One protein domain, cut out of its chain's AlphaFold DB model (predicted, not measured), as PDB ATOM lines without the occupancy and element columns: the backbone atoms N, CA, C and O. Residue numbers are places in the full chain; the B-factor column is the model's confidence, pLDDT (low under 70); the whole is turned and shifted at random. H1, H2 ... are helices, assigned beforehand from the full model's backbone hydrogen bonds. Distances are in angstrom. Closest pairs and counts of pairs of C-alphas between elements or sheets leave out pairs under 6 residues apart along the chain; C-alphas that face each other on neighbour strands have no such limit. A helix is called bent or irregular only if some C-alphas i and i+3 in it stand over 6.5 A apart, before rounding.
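What this domain is: This is residues 12 to 101 of the 102 residues of an uncharacterized protein of bioreactor metagenome (UniProt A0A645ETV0). Two long helical arms, H3b and H1, spread as an open V from a small head, where the short arm H3a sits between the start of H3b and the last residues of H1, with the four-residue H2 beside it. The long arms stay apart; residues 12 to 32 of H1 stick out, and so do residues 76 to 101, of which 76 to 97 belong to H3. The printed part has 90 residues with three named helices, H1, H2 and the bent H3, and no named strand; the class is all helix. It is only just extended, close to loose, with a radius of gyration of the C-alphas of 18.5 A and spans of 57 by 37 by 22 A.

Where its parts are: H3, residues 52 to 97, was assigned as one helix by its hydrogen bonds but is bent, with C-alphas 62 and 65 9.6 A apart. Its arm H3b, residues 65 to 97, measures 50.1 A and ends at C-alpha 97 (-57.772, 1.420, 35.116); H3a, residues 52 to 62, measures 15.7 A. H1, residues 12 to 40, begins at C-alpha 12 (-73.813, -27.809, 22.310) and measures 40.9 A. H2 is residues 42 to 45.

How they stand to each other: H3b touches H3a with residues 67 to 71 alone, at a shallow tilt of 26 degrees, opposite ways; the closest C-alphas, Ser 60 and Ile 68, are 5.9 A apart. H1 touches H3a with residues 36 to 40 alone, about perpendicular at 74 degrees; the closest C-alphas, Ile 37 and Ala 58, are 5.3 A apart. H2 touches H3a, closest at C-alphas Val 42 and Ala 58, 5.9 A. H3b is apart from H1 and H2. Every O i to N i+4 pair is within hydrogen-bond range in H3a, 22 of 25 in H1 and 19 of 29 in H3b; H2 is too short for such a pair.

The domain as a whole: The C-alphas farthest apart, Gly 64 and Ala 101, are 57.8 A apart. The printed part has no cut and no long link. Mean pLDDT of the printed part is 73.8; residues 42 to 48, 63, 67, 82 and 84 to 101 are under 70.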
ATOM      1  N   VAL A  12     -73.867 -26.681  21.365       78.88
ATOM      2  CA  VAL A  12     -73.813 -27.809  22.310       78.88
ATOM      3  C   VAL A  12     -72.665 -28.776  21.996       78.88
ATOM      4  O   VAL A  12     -71.986 -29.236  22.910       78.88
ATOM      5  N   ARG A  13     -72.389 -29.054  20.713       77.81
ATOM      6  CA  ARG A  13     -71.290 -29.958  20.328       77.81
ATOM      7  C   ARG A  13     -69.938 -29.353  20.689       77.81
ATOM      8  O   ARG A  13     -69.074 -30.047  21.210       77.81
ATOM      9  N   GLN A  14     -69.774 -28.049  20.479       79.94
ATOM     10  CA  GLN A  14     -68.543 -27.343  20.822       79.94
ATOM     11  C   GLN A  14     -68.279 -27.315  22.334       79.94
ATOM     12  O   GLN A  14     -67.137 -27.493  22.756       79.94
ATOM     13  N   GLY A  15     -69.328 -27.138  23.144       81.62
ATOM     14  CA  GLY A  15     -69.237 -27.241  24.602       81.62
ATOM     15  C   GLY A  15     -68.877 -28.653  25.074       81.62
ATOM     16  O   GLY A  15     -68.043 -28.802  25.962       81.62
ATOM     17  N   LEU A  16     -69.439 -29.686  24.436       86.00
ATOM     18  CA  LEU A  16     -69.127 -31.081  24.751       86.00
ATOM     19  C   LEU A  16     -67.660 -31.429  24.453       86.00
ATOM     20  O   LEU A  16     -67.023 -32.079  25.276       86.00
ATOM     21  N   TYR A  17     -67.098 -30.954  23.335       83.56
ATOM     22  CA  TYR A  17     -65.671 -31.142  23.037       83.56
ATOM     23  C   TYR A  17     -64.763 -30.423  24.043       83.56
ATOM     24  O   TYR A  17     -63.774 -31.003  24.481       83.56
ATOM     25  N   GLY A  18     -65.116 -29.200  24.458       84.00
ATOM     26  CA  GLY A  18     -64.359 -28.478  25.487       84.00
ATOM     27  C   GLY A  18     -64.414 -29.163  26.858       84.00
ATOM     28  O   GLY A  18     -63.409 -29.231  27.561       84.00
ATOM     29  N   LEU A  19     -65.567 -29.726  27.231       86.25
ATOM     30  CA  LEU A  19     -65.692 -30.515  28.459       86.25
ATOM     31  C   LEU A  19     -64.895 -31.824  28.373       86.25
ATOM     32  O   LEU A  19     -64.258 -32.219  29.346       86.25
ATOM     33  N   PHE A  20     -64.902 -32.472  27.210       86.75
ATOM     34  CA  PHE A  20     -64.150 -33.699  26.966       86.75
ATOM     35  C   PHE A  20     -62.634 -33.483  27.036       86.75
ATOM     36  O   PHE A  20     -61.933 -34.314  27.605       86.75
ATOM     37  N   GLU A  21     -62.131 -32.358  26.523       85.88
ATOM     38  CA  GLU A  21     -60.718 -31.971  26.632       85.88
ATOM     39  C   GLU A  21     -60.282 -31.874  28.102       85.88
ATOM     40  O   GLU A  21     -59.314 -32.512  28.513       85.88
ATOM     41  N   VAL A  22     -61.051 -31.150  28.924       87.88
ATOM     42  CA  VAL A  22     -60.758 -30.992  30.359       87.88
ATOM     43  C   VAL A  22     -60.911 -32.313  31.121       87.88
ATOM     44  O   VAL A  22     -60.123 -32.603  32.026       87.88
ATOM     45  N   PHE A  23     -61.902 -33.131  30.761       89.31
ATOM     46  CA  PHE A  23     -62.111 -34.454  31.347       89.31
ATOM     47  C   PHE A  23     -60.934 -35.393  31.066       89.31
ATOM     48  O   PHE A  23     -60.426 -36.030  31.991       89.31
ATOM     49  N   MET A  24     -60.472 -35.444  29.817       87.62
ATOM     50  CA  MET A  24     -59.324 -36.257  29.426       87.62
ATOM     51  C   MET A  24     -58.050 -35.817  30.149       87.62
ATOM     52  O   MET A  24     -57.343 -36.664  30.698       87.62
ATOM     53  N   ASP A  25     -57.801 -34.510  30.234       84.31
ATOM     54  CA  ASP A  25     -56.633 -33.955  30.928       84.31
ATOM     55  C   ASP A  25     -56.647 -34.275  32.436       84.31
ATOM     56  O   ASP A  25     -55.667 -34.757  33.000       84.31
ATOM     57  N   THR A  26     -57.796 -34.108  33.096       87.31
ATOM     58  CA  THR A  26     -57.883 -34.210  34.564       87.31
ATOM     59  C   THR A  26     -58.045 -35.647  35.062       87.31
ATOM     60  O   THR A  26     -57.436 -36.026  36.062       87.31
ATOM     61  N   ILE A  27     -58.876 -36.457  34.402       88.88
ATOM     62  CA  ILE A  27     -59.191 -37.810  34.880       88.88
ATOM     63  C   ILE A  27     -58.233 -38.839  34.302       88.88
ATOM     64  O   ILE A  27     -57.833 -39.740  35.030       88.88
ATOM     65  N   ILE A  28     -57.832 -38.722  33.039       87.75
ATOM     66  CA  ILE A  28     -56.992 -39.748  32.412       87.75
ATOM     67  C   ILE A  28     -55.521 -39.355  32.502       87.75
ATOM     68  O   ILE A  28     -54.730 -40.075  33.108       87.75
ATOM     69  N   ILE A  29     -55.148 -38.198  31.958       86.38
ATOM     70  CA  ILE A  29     -53.736 -37.815  31.811       86.38
ATOM     71  C   ILE A  29     -53.086 -37.535  33.174       86.38
ATOM     72  O   ILE A  29     -52.025 -38.096  33.479       86.38
ATOM     73  N   CYS A  30     -53.728 -36.736  34.031       87.00
ATOM     74  CA  CYS A  30     -53.208 -36.445  35.369       87.00
ATOM     75  C   CYS A  30     -53.114 -37.703  36.251       87.00
ATOM     76  O   CYS A  30     -52.106 -37.882  36.935       87.00
ATOM     77  N   ASN A  31     -54.097 -38.612  36.201       89.19
ATOM     78  CA  ASN A  31     -54.033 -39.853  36.986       89.19
ATOM     79  C   ASN A  31     -52.982 -40.831  36.458       89.19
ATOM     80  O   ASN A  31     -52.282 -41.432  37.264       89.19
ATOM     81  N   LEU A  32     -52.813 -40.971  35.139       85.62
ATOM     82  CA  LEU A  32     -51.747 -41.806  34.574       85.62
ATOM     83  C   LEU A  32     -50.365 -41.300  34.986       85.62
ATOM     84  O   LEU A  32     -49.509 -42.087  35.383       85.62
ATOM     85  N   THR A  33     -50.160 -39.985  34.945       82.31
ATOM     86  CA  THR A  33     -48.901 -39.353  35.362       82.31
ATOM     87  C   THR A  33     -48.642 -39.594  36.851       82.31
ATOM     88  O   THR A  33     -47.553 -40.028  37.225       82.31
ATOM     89  N   ALA A  34     -49.651 -39.391  37.704       84.25
ATOM     90  CA  ALA A  34     -49.544 -39.639  39.141       84.25
ATOM     91  C   ALA A  34     -49.290 -41.121  39.458       84.25
ATOM     92  O   ALA A  34     -48.413 -41.439  40.259       84.25
ATOM     93  N   LEU A  35     -49.997 -42.034  38.789       85.44
ATOM     94  CA  LEU A  35     -49.820 -43.474  38.962       85.44
ATOM     95  C   LEU A  35     -48.433 -43.930  38.501       85.44
ATOM     96  O   LEU A  35     -47.820 -44.754  39.165       85.44
ATOM     97  N   THR A  36     -47.908 -43.360  37.416       82.81
ATOM     98  CA  THR A  36     -46.542 -43.616  36.928       82.81
ATOM     99  C   THR A  36     -45.504 -43.193  37.972       82.81
ATOM    100  O   THR A  36     -44.586 -43.949  38.292       82.81
ATOM    101  N   ILE A  37     -45.671 -42.010  38.573       80.50
ATOM    102  CA  ILE A  37     -44.789 -41.526  39.647       80.50
ATOM    103  C   ILE A  37     -44.878 -42.433  40.883       80.50
ATOM    104  O   ILE A  37     -43.851 -42.778  41.462       80.50
ATOM    105  N   LEU A  38     -46.081 -42.873  41.262       81.88
ATOM    106  CA  LEU A  38     -46.271 -43.783  42.394       81.88
ATOM    107  C   LEU A  38     -45.695 -45.183  42.127       81.88
ATOM    108  O   LEU A  38     -45.035 -45.743  42.998       81.88
ATOM    109  N   ALA A  39     -45.895 -45.731  40.927       80.81
ATOM    110  CA  ALA A  39     -45.437 -47.068  40.548       80.81
ATOM    111  C   ALA A  39     -43.907 -47.175  40.461       80.81
ATOM    112  O   ALA A  39     -43.349 -48.235  40.728       80.81
ATOM    113  N   THR A  40     -43.219 -46.085  40.113       77.12
ATOM    114  CA  THR A  40     -41.747 -46.065  40.033       77.12
ATOM    115  C   THR A  40     -41.050 -45.981  41.383       77.12
ATOM    116  O   THR A  40     -39.852 -46.241  41.456       77.12
ATOM    117  N   GLY A  41     -41.753 -45.580  42.447       70.06
ATOM    118  CA  GLY A  41     -41.150 -45.422  43.772       70.06
ATOM    119  C   GLY A  41     -40.051 -44.349  43.849       70.06
ATOM    120  O   GLY A  41     -39.344 -44.273  44.848       70.06
ATOM    121  N   VAL A  42     -39.900 -43.479  42.840       69.25
ATOM    122  CA  VAL A  42     -38.874 -42.410  42.854       69.25
ATOM    123  C   VAL A  42     -39.092 -41.441  44.021       69.25
ATOM    124  O   VAL A  42     -38.132 -40.889  44.556       69.25
ATOM    125  N   LEU A  43     -40.340 -41.317  44.483       64.50
ATOM    126  CA  LEU A  43     -40.709 -40.528  45.657       64.50
ATOM    127  C   LEU A  43     -40.019 -41.007  46.951       64.50
ATOM    128  O   LEU A  43     -39.775 -40.194  47.837       64.50
ATOM    129  N   THR A  44     -39.692 -42.300  47.072       64.38
ATOM    130  CA  THR A  44     -39.023 -42.863  48.260       64.38
ATOM    131  C   THR A  44     -37.509 -43.011  48.088       64.38
ATOM    132  O   THR A  44     -36.789 -42.984  49.083       64.38
ATOM    133  N   GLY A  45     -37.003 -43.131  46.854       63.16
ATOM    134  CA  GLY A  45     -35.569 -43.298  46.573       63.16
ATOM    135  C   GLY A  45     -34.753 -41.999  46.471       63.16
ATOM    136  O   GLY A  45     -33.532 -42.032  46.631       63.16
ATOM    137  N   GLN A  46     -35.392 -40.860  46.182       62.25
ATOM    138  CA  GLN A  46     -34.725 -39.565  45.972       62.25
ATOM    139  C   GLN A  46     -35.614 -38.391  46.456       62.25
ATOM    140  O   GLN A  46     -36.156 -37.651  45.632       62.25
ATOM    141  N   PRO A  47     -35.775 -38.182  47.777       64.31
ATOM    142  CA  PRO A  47     -36.652 -37.138  48.329       64.31
ATOM    143  C   PRO A  47     -36.200 -35.692  48.036       64.31
ATOM    144  O   PRO A  47     -36.967 -34.759  48.256       64.31
ATOM    145  N   GLU A  48     -34.980 -35.493  47.529       66.44
ATOM    146  CA  GLU A  48     -34.435 -34.181  47.141       66.44
ATOM    147  C   GLU A  48     -34.971 -33.663  45.791       66.44
ATOM    148  O   GLU A  48     -34.904 -32.467  45.508       66.44
ATOM    149  N   LEU A  49     -35.512 -34.540  44.935       70.50
ATOM    150  CA  LEU A  49     -36.016 -34.150  43.617       70.50
ATOM    151  C   LEU A  49     -37.418 -33.551  43.751       70.50
ATOM    152  O   LEU A  49     -38.357 -34.223  44.173       70.50
ATOM    153  N   THR A  50     -37.592 -32.292  43.344       73.88
ATOM    154  CA  THR A  50     -38.877 -31.586  43.464       73.88
ATOM    155  C   THR A  50     -39.491 -31.250  42.103       73.88
ATOM    156  O   THR A  50     -38.803 -31.027  41.101       73.88
ATOM    157  N   GLY A  51     -40.826 -31.223  42.054       73.75
ATOM    158  CA  GLY A  51     -41.595 -30.724  40.912       73.75
ATOM    159  C   GLY A  51     -41.285 -31.434  39.588       73.75
ATOM    160  O   GLY A  51     -41.500 -32.634  39.448       73.75
ATOM    161  N   ALA A  52     -40.802 -30.677  38.599       70.69
ATOM    162  CA  ALA A  52     -40.561 -31.174  37.243       70.69
ATOM    163  C   ALA A  52     -39.429 -32.216  37.162       70.69
ATOM    164  O   ALA A  52     -39.485 -33.114  36.323       70.69
ATOM    165  N   GLN A  53     -38.420 -32.121  38.035       73.25
ATOM    166  CA  GLN A  53     -37.287 -33.052  38.040       73.25
ATOM    167  C   GLN A  53     -37.697 -34.440  38.542       73.25
ATOM    168  O   GLN A  53     -37.255 -35.445  37.987       73.25
ATOM    169  N   LEU A  54     -38.600 -34.499  39.528       76.50
ATOM    170  CA  LEU A  54     -39.177 -35.750  40.020       76.50
ATOM    171  C   LEU A  54     -39.944 -36.475  38.904       76.50
ATOM    172  O   LEU A  54     -39.734 -37.663  38.669       76.50
ATOM    173  N   SER A  55     -40.793 -35.744  38.176       74.94
ATOM    174  CA  SER A  55     -41.571 -36.300  37.067       74.94
ATOM    175  C   SER A  55     -40.672 -36.811  35.940       74.94
ATOM    176  O   SER A  55     -40.912 -37.891  35.407       74.94
ATOM    177  N   LEU A  56     -39.601 -36.084  35.599       73.81
ATOM    178  CA  LEU A  56     -38.624 -36.523  34.597       73.81
ATOM    179  C   LEU A  56     -37.889 -37.803  35.022       73.81
ATOM    180  O   LEU A  56     -37.735 -38.712  34.207       73.81
ATOM    181  N   ALA A  57     -37.479 -37.900  36.288       74.88
ATOM    182  CA  ALA A  57     -36.820 -39.089  36.826       74.88
ATOM    183  C   ALA A  57     -37.762 -40.310  36.859       74.88
ATOM    184  O   ALA A  57     -37.363 -41.402  36.453       74.88
ATOM    185  N   ALA A  58     -39.025 -40.121  37.253       74.69
ATOM    186  CA  ALA A  58     -40.042 -41.172  37.216       74.69
ATOM    187  C   ALA A  58     -40.306 -41.671  35.787       74.69
ATOM    188  O   ALA A  58     -40.299 -42.873  35.530       74.69
ATOM    189  N   PHE A  59     -40.470 -40.769  34.817       71.56
ATOM    190  CA  PHE A  59     -40.711 -41.173  33.428       71.56
ATOM    191  C   PHE A  59     -39.488 -41.797  32.746       71.56
ATOM    192  O   PHE A  59     -39.659 -42.690  31.915       71.56
ATOM    193  N   SER A  60     -38.274 -41.385  33.125       73.69
ATOM    194  CA  SER A  60     -37.032 -42.054  32.720       73.69
ATOM    195  C   SER A  60     -37.035 -43.531  33.131       73.69
ATOM    196  O   SER A  60     -36.683 -44.398  32.332       73.69
ATOM    197  N   ALA A  61     -37.507 -43.824  34.347       71.38
ATOM    198  CA  ALA A  61     -37.567 -45.181  34.880       71.38
ATOM    199  C   ALA A  61     -38.643 -46.063  34.213       71.38
ATOM    200  O   ALA A  61     -38.434 -47.266  34.093       71.38
ATOM    201  N   VAL A  62     -39.774 -45.498  33.759       71.69
ATOM    202  CA  VAL A  62     -40.870 -46.284  33.142       71.69
ATOM    203  C   VAL A  62     -40.700 -46.502  31.643       71.69
ATOM    204  O   VAL A  62     -40.965 -47.594  31.152       71.69
ATOM    205  N   LEU A  63     -40.313 -45.464  30.898       67.06
ATOM    206  CA  LEU A  63     -40.362 -45.466  29.428       67.06
ATOM    207  C   LEU A  63     -38.979 -45.338  28.763       67.06
ATOM    208  O   LEU A  63     -38.894 -45.317  27.531       67.06
ATOM    209  N   GLY A  64     -37.900 -45.238  29.546       71.44
ATOM    210  CA  GLY A  64     -36.540 -45.072  29.033       71.44
ATOM    211  C   GLY A  64     -36.306 -43.731  28.308       71.44
ATOM    212  O   GLY A  64     -37.111 -42.800  28.427       71.44
ATOM    213  N   PRO A  65     -35.218 -43.604  27.517       71.50
ATOM    214  CA  PRO A  65     -34.829 -42.344  26.863       71.50
ATOM    215  C   PRO A  65     -35.895 -41.776  25.913       71.50
ATOM    216  O   PRO A  65     -36.053 -40.561  25.791       71.50
ATOM    217  N   SER A  66     -36.666 -42.654  25.263       73.06
ATOM    218  CA  SER A  66     -37.775 -42.288  24.374       73.06
ATOM    219  C   SER A  66     -38.955 -41.661  25.119       73.06
ATOM    220  O   SER A  66     -39.587 -40.742  24.596       73.06
ATOM    221  N   GLY A  67     -39.231 -42.105  26.348       68.56
ATOM    222  CA  GLY A  67     -40.305 -41.554  27.179       68.56
ATOM    223  C   GLY A  67     -40.066 -40.108  27.583       68.56
ATOM    224  O   GLY A  67     -40.987 -39.294  27.572       68.56
ATOM    225  N   ILE A  68     -38.808 -39.773  27.872       70.00
ATOM    226  CA  ILE A  68     -38.408 -38.422  28.268       70.00
ATOM    227  C   ILE A  68     -38.619 -37.440  27.115       70.00
ATOM    228  O   ILE A  68     -39.145 -36.351  27.339       70.00
ATOM    229  N   MET A  69     -38.264 -37.813  25.881       75.56
ATOM    230  CA  MET A  69     -38.444 -36.942  24.711       75.56
ATOM    231  C   MET A  69     -39.919 -36.609  24.468       75.56
ATOM    232  O   MET A  69     -40.269 -35.443  24.289       75.56
ATOM    233  N   ILE A  70     -40.792 -37.618  24.524       79.12
ATOM    234  CA  ILE A  70     -42.234 -37.437  24.314       79.12
ATOM    235  C   ILE A  70     -42.838 -36.586  25.437       79.12
ATOM    236  O   ILE A  70     -43.567 -35.633  25.162       79.12
ATOM    237  N   LEU A  71     -42.493 -36.872  26.698       77.25
ATOM    238  CA  LEU A  71     -42.997 -36.114  27.843       77.25
ATOM    239  C   LEU A  71     -42.525 -34.655  27.824       77.25
ATOM    240  O   LEU A  71     -43.307 -33.755  28.112       77.25
ATOM    241  N   SER A  72     -41.267 -34.409  27.458       77.56
ATOM    242  CA  SER A  72     -40.699 -33.057  27.392       77.56
ATOM    243  C   SER A  72     -41.423 -32.198  26.357       77.56
ATOM    244  O   SER A  72     -41.763 -31.049  26.639       77.56
ATOM    245  N   VAL A  73     -41.722 -32.764  25.183       83.44
ATOM    246  CA  VAL A  73     -42.501 -32.081  24.138       83.44
ATOM    247  C   VAL A  73     -43.946 -31.855  24.593       83.44
ATOM    248  O   VAL A  73     -44.472 -30.756  24.422       83.44
ATOM    249  N   ALA A  74     -44.576 -32.848  25.225       81.81
ATOM    250  CA  ALA A  74     -45.936 -32.725  25.748       81.81
ATOM    251  C   ALA A  74     -46.048 -31.641  26.838       81.81
ATOM    252  O   ALA A  74     -46.934 -30.788  26.770       81.81
ATOM    253  N   LEU A  75     -45.117 -31.615  27.797       80.94
ATOM    254  CA  LEU A  75     -45.050 -30.594  28.845       80.94
ATOM    255  C   LEU A  75     -44.756 -29.209  28.271       80.94
ATOM    256  O   LEU A  75     -45.351 -28.233  28.722       80.94
ATOM    257  N   ALA A  76     -43.882 -29.110  27.266       83.69
ATOM    258  CA  ALA A  76     -43.606 -27.847  26.593       83.69
ATOM    259  C   ALA A  76     -44.868 -27.298  25.914       83.69
ATOM    260  O   ALA A  76     -45.221 -26.141  26.131       83.69
ATOM    261  N   LEU A  77     -45.600 -28.122  25.160       82.06
ATOM    262  CA  LEU A  77     -46.850 -27.709  24.512       82.06
ATOM    263  C   LEU A  77     -47.942 -27.353  25.535       82.06
ATOM    264  O   LEU A  77     -48.611 -26.328  25.385       82.06
ATOM    265  N   PHE A  78     -48.078 -28.133  26.610       82.25
ATOM    266  CA  PHE A  78     -49.018 -27.849  27.697       82.25
ATOM    267  C   PHE A  78     -48.691 -26.530  28.415       82.25
ATOM    268  O   PHE A  78     -49.571 -25.702  28.665       82.25
ATOM    269  N   ALA A  79     -47.411 -26.291  28.704       81.50
ATOM    270  CA  ALA A  79     -46.946 -25.055  29.318       81.50
ATOM    271  C   ALA A  79     -47.129 -23.853  28.383       81.50
ATOM    272  O   ALA A  79     -47.566 -22.802  28.844       81.50
ATOM    273  N   LEU A  80     -46.865 -23.997  27.079       82.19
ATOM    274  CA  LEU A  80     -47.090 -22.943  26.082       82.19
ATOM    275  C   LEU A  80     -48.573 -22.558  25.986       82.19
ATOM    276  O   LEU A  80     -48.892 -21.366  25.983       82.19
ATOM    277  N   GLN A  81     -49.473 -23.545  25.999       78.94
ATOM    278  CA  GLN A  81     -50.922 -23.324  26.040       78.94
ATOM    279  C   GLN A  81     -51.322 -22.486  27.267       78.94
ATOM    280  O   GLN A  81     -52.074 -21.512  27.157       78.94
ATOM    281  N   ARG A  82     -50.783 -22.817  28.448       67.56
ATOM    282  CA  ARG A  82     -51.048 -22.082  29.700       67.56
ATOM    283  C   ARG A  82     -50.377 -20.704  29.733       67.56
ATOM    284  O   ARG A  82     -50.982 -19.740  30.202       67.56
ATOM    285  N   TYR A  83     -49.162 -20.584  29.208       72.88
ATOM    286  CA  TYR A  83     -48.389 -19.342  29.178       72.88
ATOM    287  C   TYR A  83     -49.025 -18.294  28.259       72.88
ATOM    288  O   TYR A  83     -49.200 -17.140  28.659       72.88
ATOM    289  N   SER A  84     -49.454 -18.697  27.059       66.12
ATOM    290  CA  SER A  84     -50.119 -17.796  26.111       66.12
ATOM    291  C   SER A  84     -51.465 -17.270  26.631       66.12
ATOM    292  O   SER A  84     -51.909 -16.202  26.209       66.12
ATOM    293  N   ALA A  85     -52.113 -17.973  27.564       62.62
ATOM    294  CA  ALA A  85     -53.336 -17.503  28.214       62.62
ATOM    295  C   ALA A  85     -53.075 -16.444  29.309       62.62
ATOM    296  O   ALA A  85     -53.947 -15.624  29.590       62.62
ATOM    297  N   GLY A  86     -51.878 -16.418  29.908       57.53
ATOM    298  CA  GLY A  86     -51.515 -15.485  30.984       57.53
ATOM    299  C   GLY A  86     -51.147 -14.073  30.510       57.53
ATOM    300  O   GLY A  86     -51.345 -13.094  31.234       57.53
ATOM    301  N   THR A  87     -50.656 -13.926  29.279       58.03
ATOM    302  CA  THR A  87     -50.205 -12.631  28.734       58.03
ATOM    303  C   THR A  87     -51.353 -11.741  28.233       58.03
ATOM    304  O   THR A  87     -51.205 -10.516  28.184       58.03
ATOM    305  N   GLY A  88     -52.533 -12.311  27.948       55.28
ATOM    306  CA  GLY A  88     -53.729 -11.568  27.522       55.28
ATOM    307  C   GLY A  88     -54.445 -10.803  28.646       55.28
ATOM    308  O   GLY A  88     -55.005  -9.728  28.418       55.28
ATOM    309  N   THR A  89     -54.386 -11.296  29.885       55.47
ATOM    310  CA  THR A  89     -55.123 -10.712  31.023       55.47
ATOM    311  C   THR A  89     -54.435  -9.467  31.591       55.47
ATOM    312  O   THR A  89     -55.097  -8.563  32.110       55.47
ATOM    313  N   ARG A  90     -53.110  -9.342  31.418       54.62
ATOM    314  CA  ARG A  90     -52.335  -8.202  31.943       54.62
ATOM    315  C   ARG A  90     -52.564  -6.899  31.164       54.62
ATOM    316  O   ARG A  90     -52.493  -5.826  31.756       54.62
ATOM    317  N   ARG A  91     -52.916  -6.968  29.871       55.38
ATOM    318  CA  ARG A  91     -53.262  -5.777  29.059       55.38
ATOM    319  C   ARG A  91     -54.690  -5.270  29.278       55.38
ATOM    320  O   ARG A  91     -54.943  -4.087  29.067       55.38
ATOM    321  N   ARG A  92     -55.618  -6.127  29.724       55.03
ATOM    322  CA  ARG A  92     -57.021  -5.732  29.959       55.03
ATOM    323  C   ARG A  92     -57.205  -4.980  31.280       55.03
ATOM    324  O   ARG A  92     -58.035  -4.077  31.359       55.03
ATOM    325  N   HIS A  93     -56.382  -5.288  32.281       51.62
ATOM    326  CA  HIS A  93     -56.403  -4.585  33.565       51.62
ATOM    327  C   HIS A  93     -55.865  -3.143  33.452       51.62
ATOM    328  O   HIS A  93     -56.426  -2.229  34.049       51.62
ATOM    329  N   SER A  94     -54.856  -2.894  32.602       53.84
ATOM    330  CA  SER A  94     -54.328  -1.537  32.363       53.84
ATOM    331  C   SER A  94     -55.239  -0.648  31.503       53.84
ATOM    332  O   SER A  94     -55.154   0.575  31.579       53.84
ATOM    333  N   SER A  95     -56.108  -1.230  30.666       54.72
ATOM    334  CA  SER A  95     -57.093  -0.466  29.883       54.72
ATOM    335  C   SER A  95     -58.359  -0.125  30.673       54.72
ATOM    336  O   SER A  95     -59.014   0.867  30.365       54.72
ATOM    337  N   ILE A  96     -58.701  -0.928  31.688       58.69
ATOM    338  CA  ILE A  96     -59.826  -0.659  32.596       58.69
ATOM    339  C   ILE A  96     -59.437   0.403  33.630       58.69
ATOM    340  O   ILE A  96     -60.209   1.336  33.832       58.69
ATOM    341  N   SER A  97     -58.220   0.365  34.189       58.16
ATOM    342  CA  SER A  97     -57.772   1.420  35.116       58.16
ATOM    343  C   SER A  97     -57.673   2.799  34.452       58.16
ATOM    344  O   SER A  97     -57.970   3.808  35.081       58.16
ATOM    345  N   ARG A  98     -57.347   2.858  33.151       58.94
ATOM    346  CA  ARG A  98     -57.360   4.110  32.369       58.94
ATOM    347  C   ARG A  98     -58.761   4.601  31.987       58.94
ATOM    348  O   ARG A  98     -58.901   5.777  31.674       58.94
ATOM    349  N   ARG A  99     -59.779   3.730  31.991       58.97
ATOM    350  CA  ARG A  99     -61.189   4.107  31.767       58.97
ATOM    351  C   ARG A  99     -61.935   4.447  33.057       58.97
ATOM    352  O   ARG A  99     -62.911   5.165  32.972       58.97
ATOM    353  N   ALA A 100     -61.482   3.960  34.211       60.06
ATOM    354  CA  ALA A 100     -62.016   4.342  35.522       60.06
ATOM    355  C   ALA A 100     -61.428   5.665  36.060       60.06
ATOM    356  O   ALA A 100     -61.916   6.194  37.049       60.06
ATOM    357  N   ALA A 101     -60.367   6.180  35.425       61.66
ATOM    358  CA  ALA A 101     -59.713   7.450  35.755       61.66
ATOM    359  C   ALA A 101     -60.085   8.605  34.793       61.66
ATOM    360  O   ALA A 101     -59.409   9.634  34.781       61.66
TER     361      ALA A 101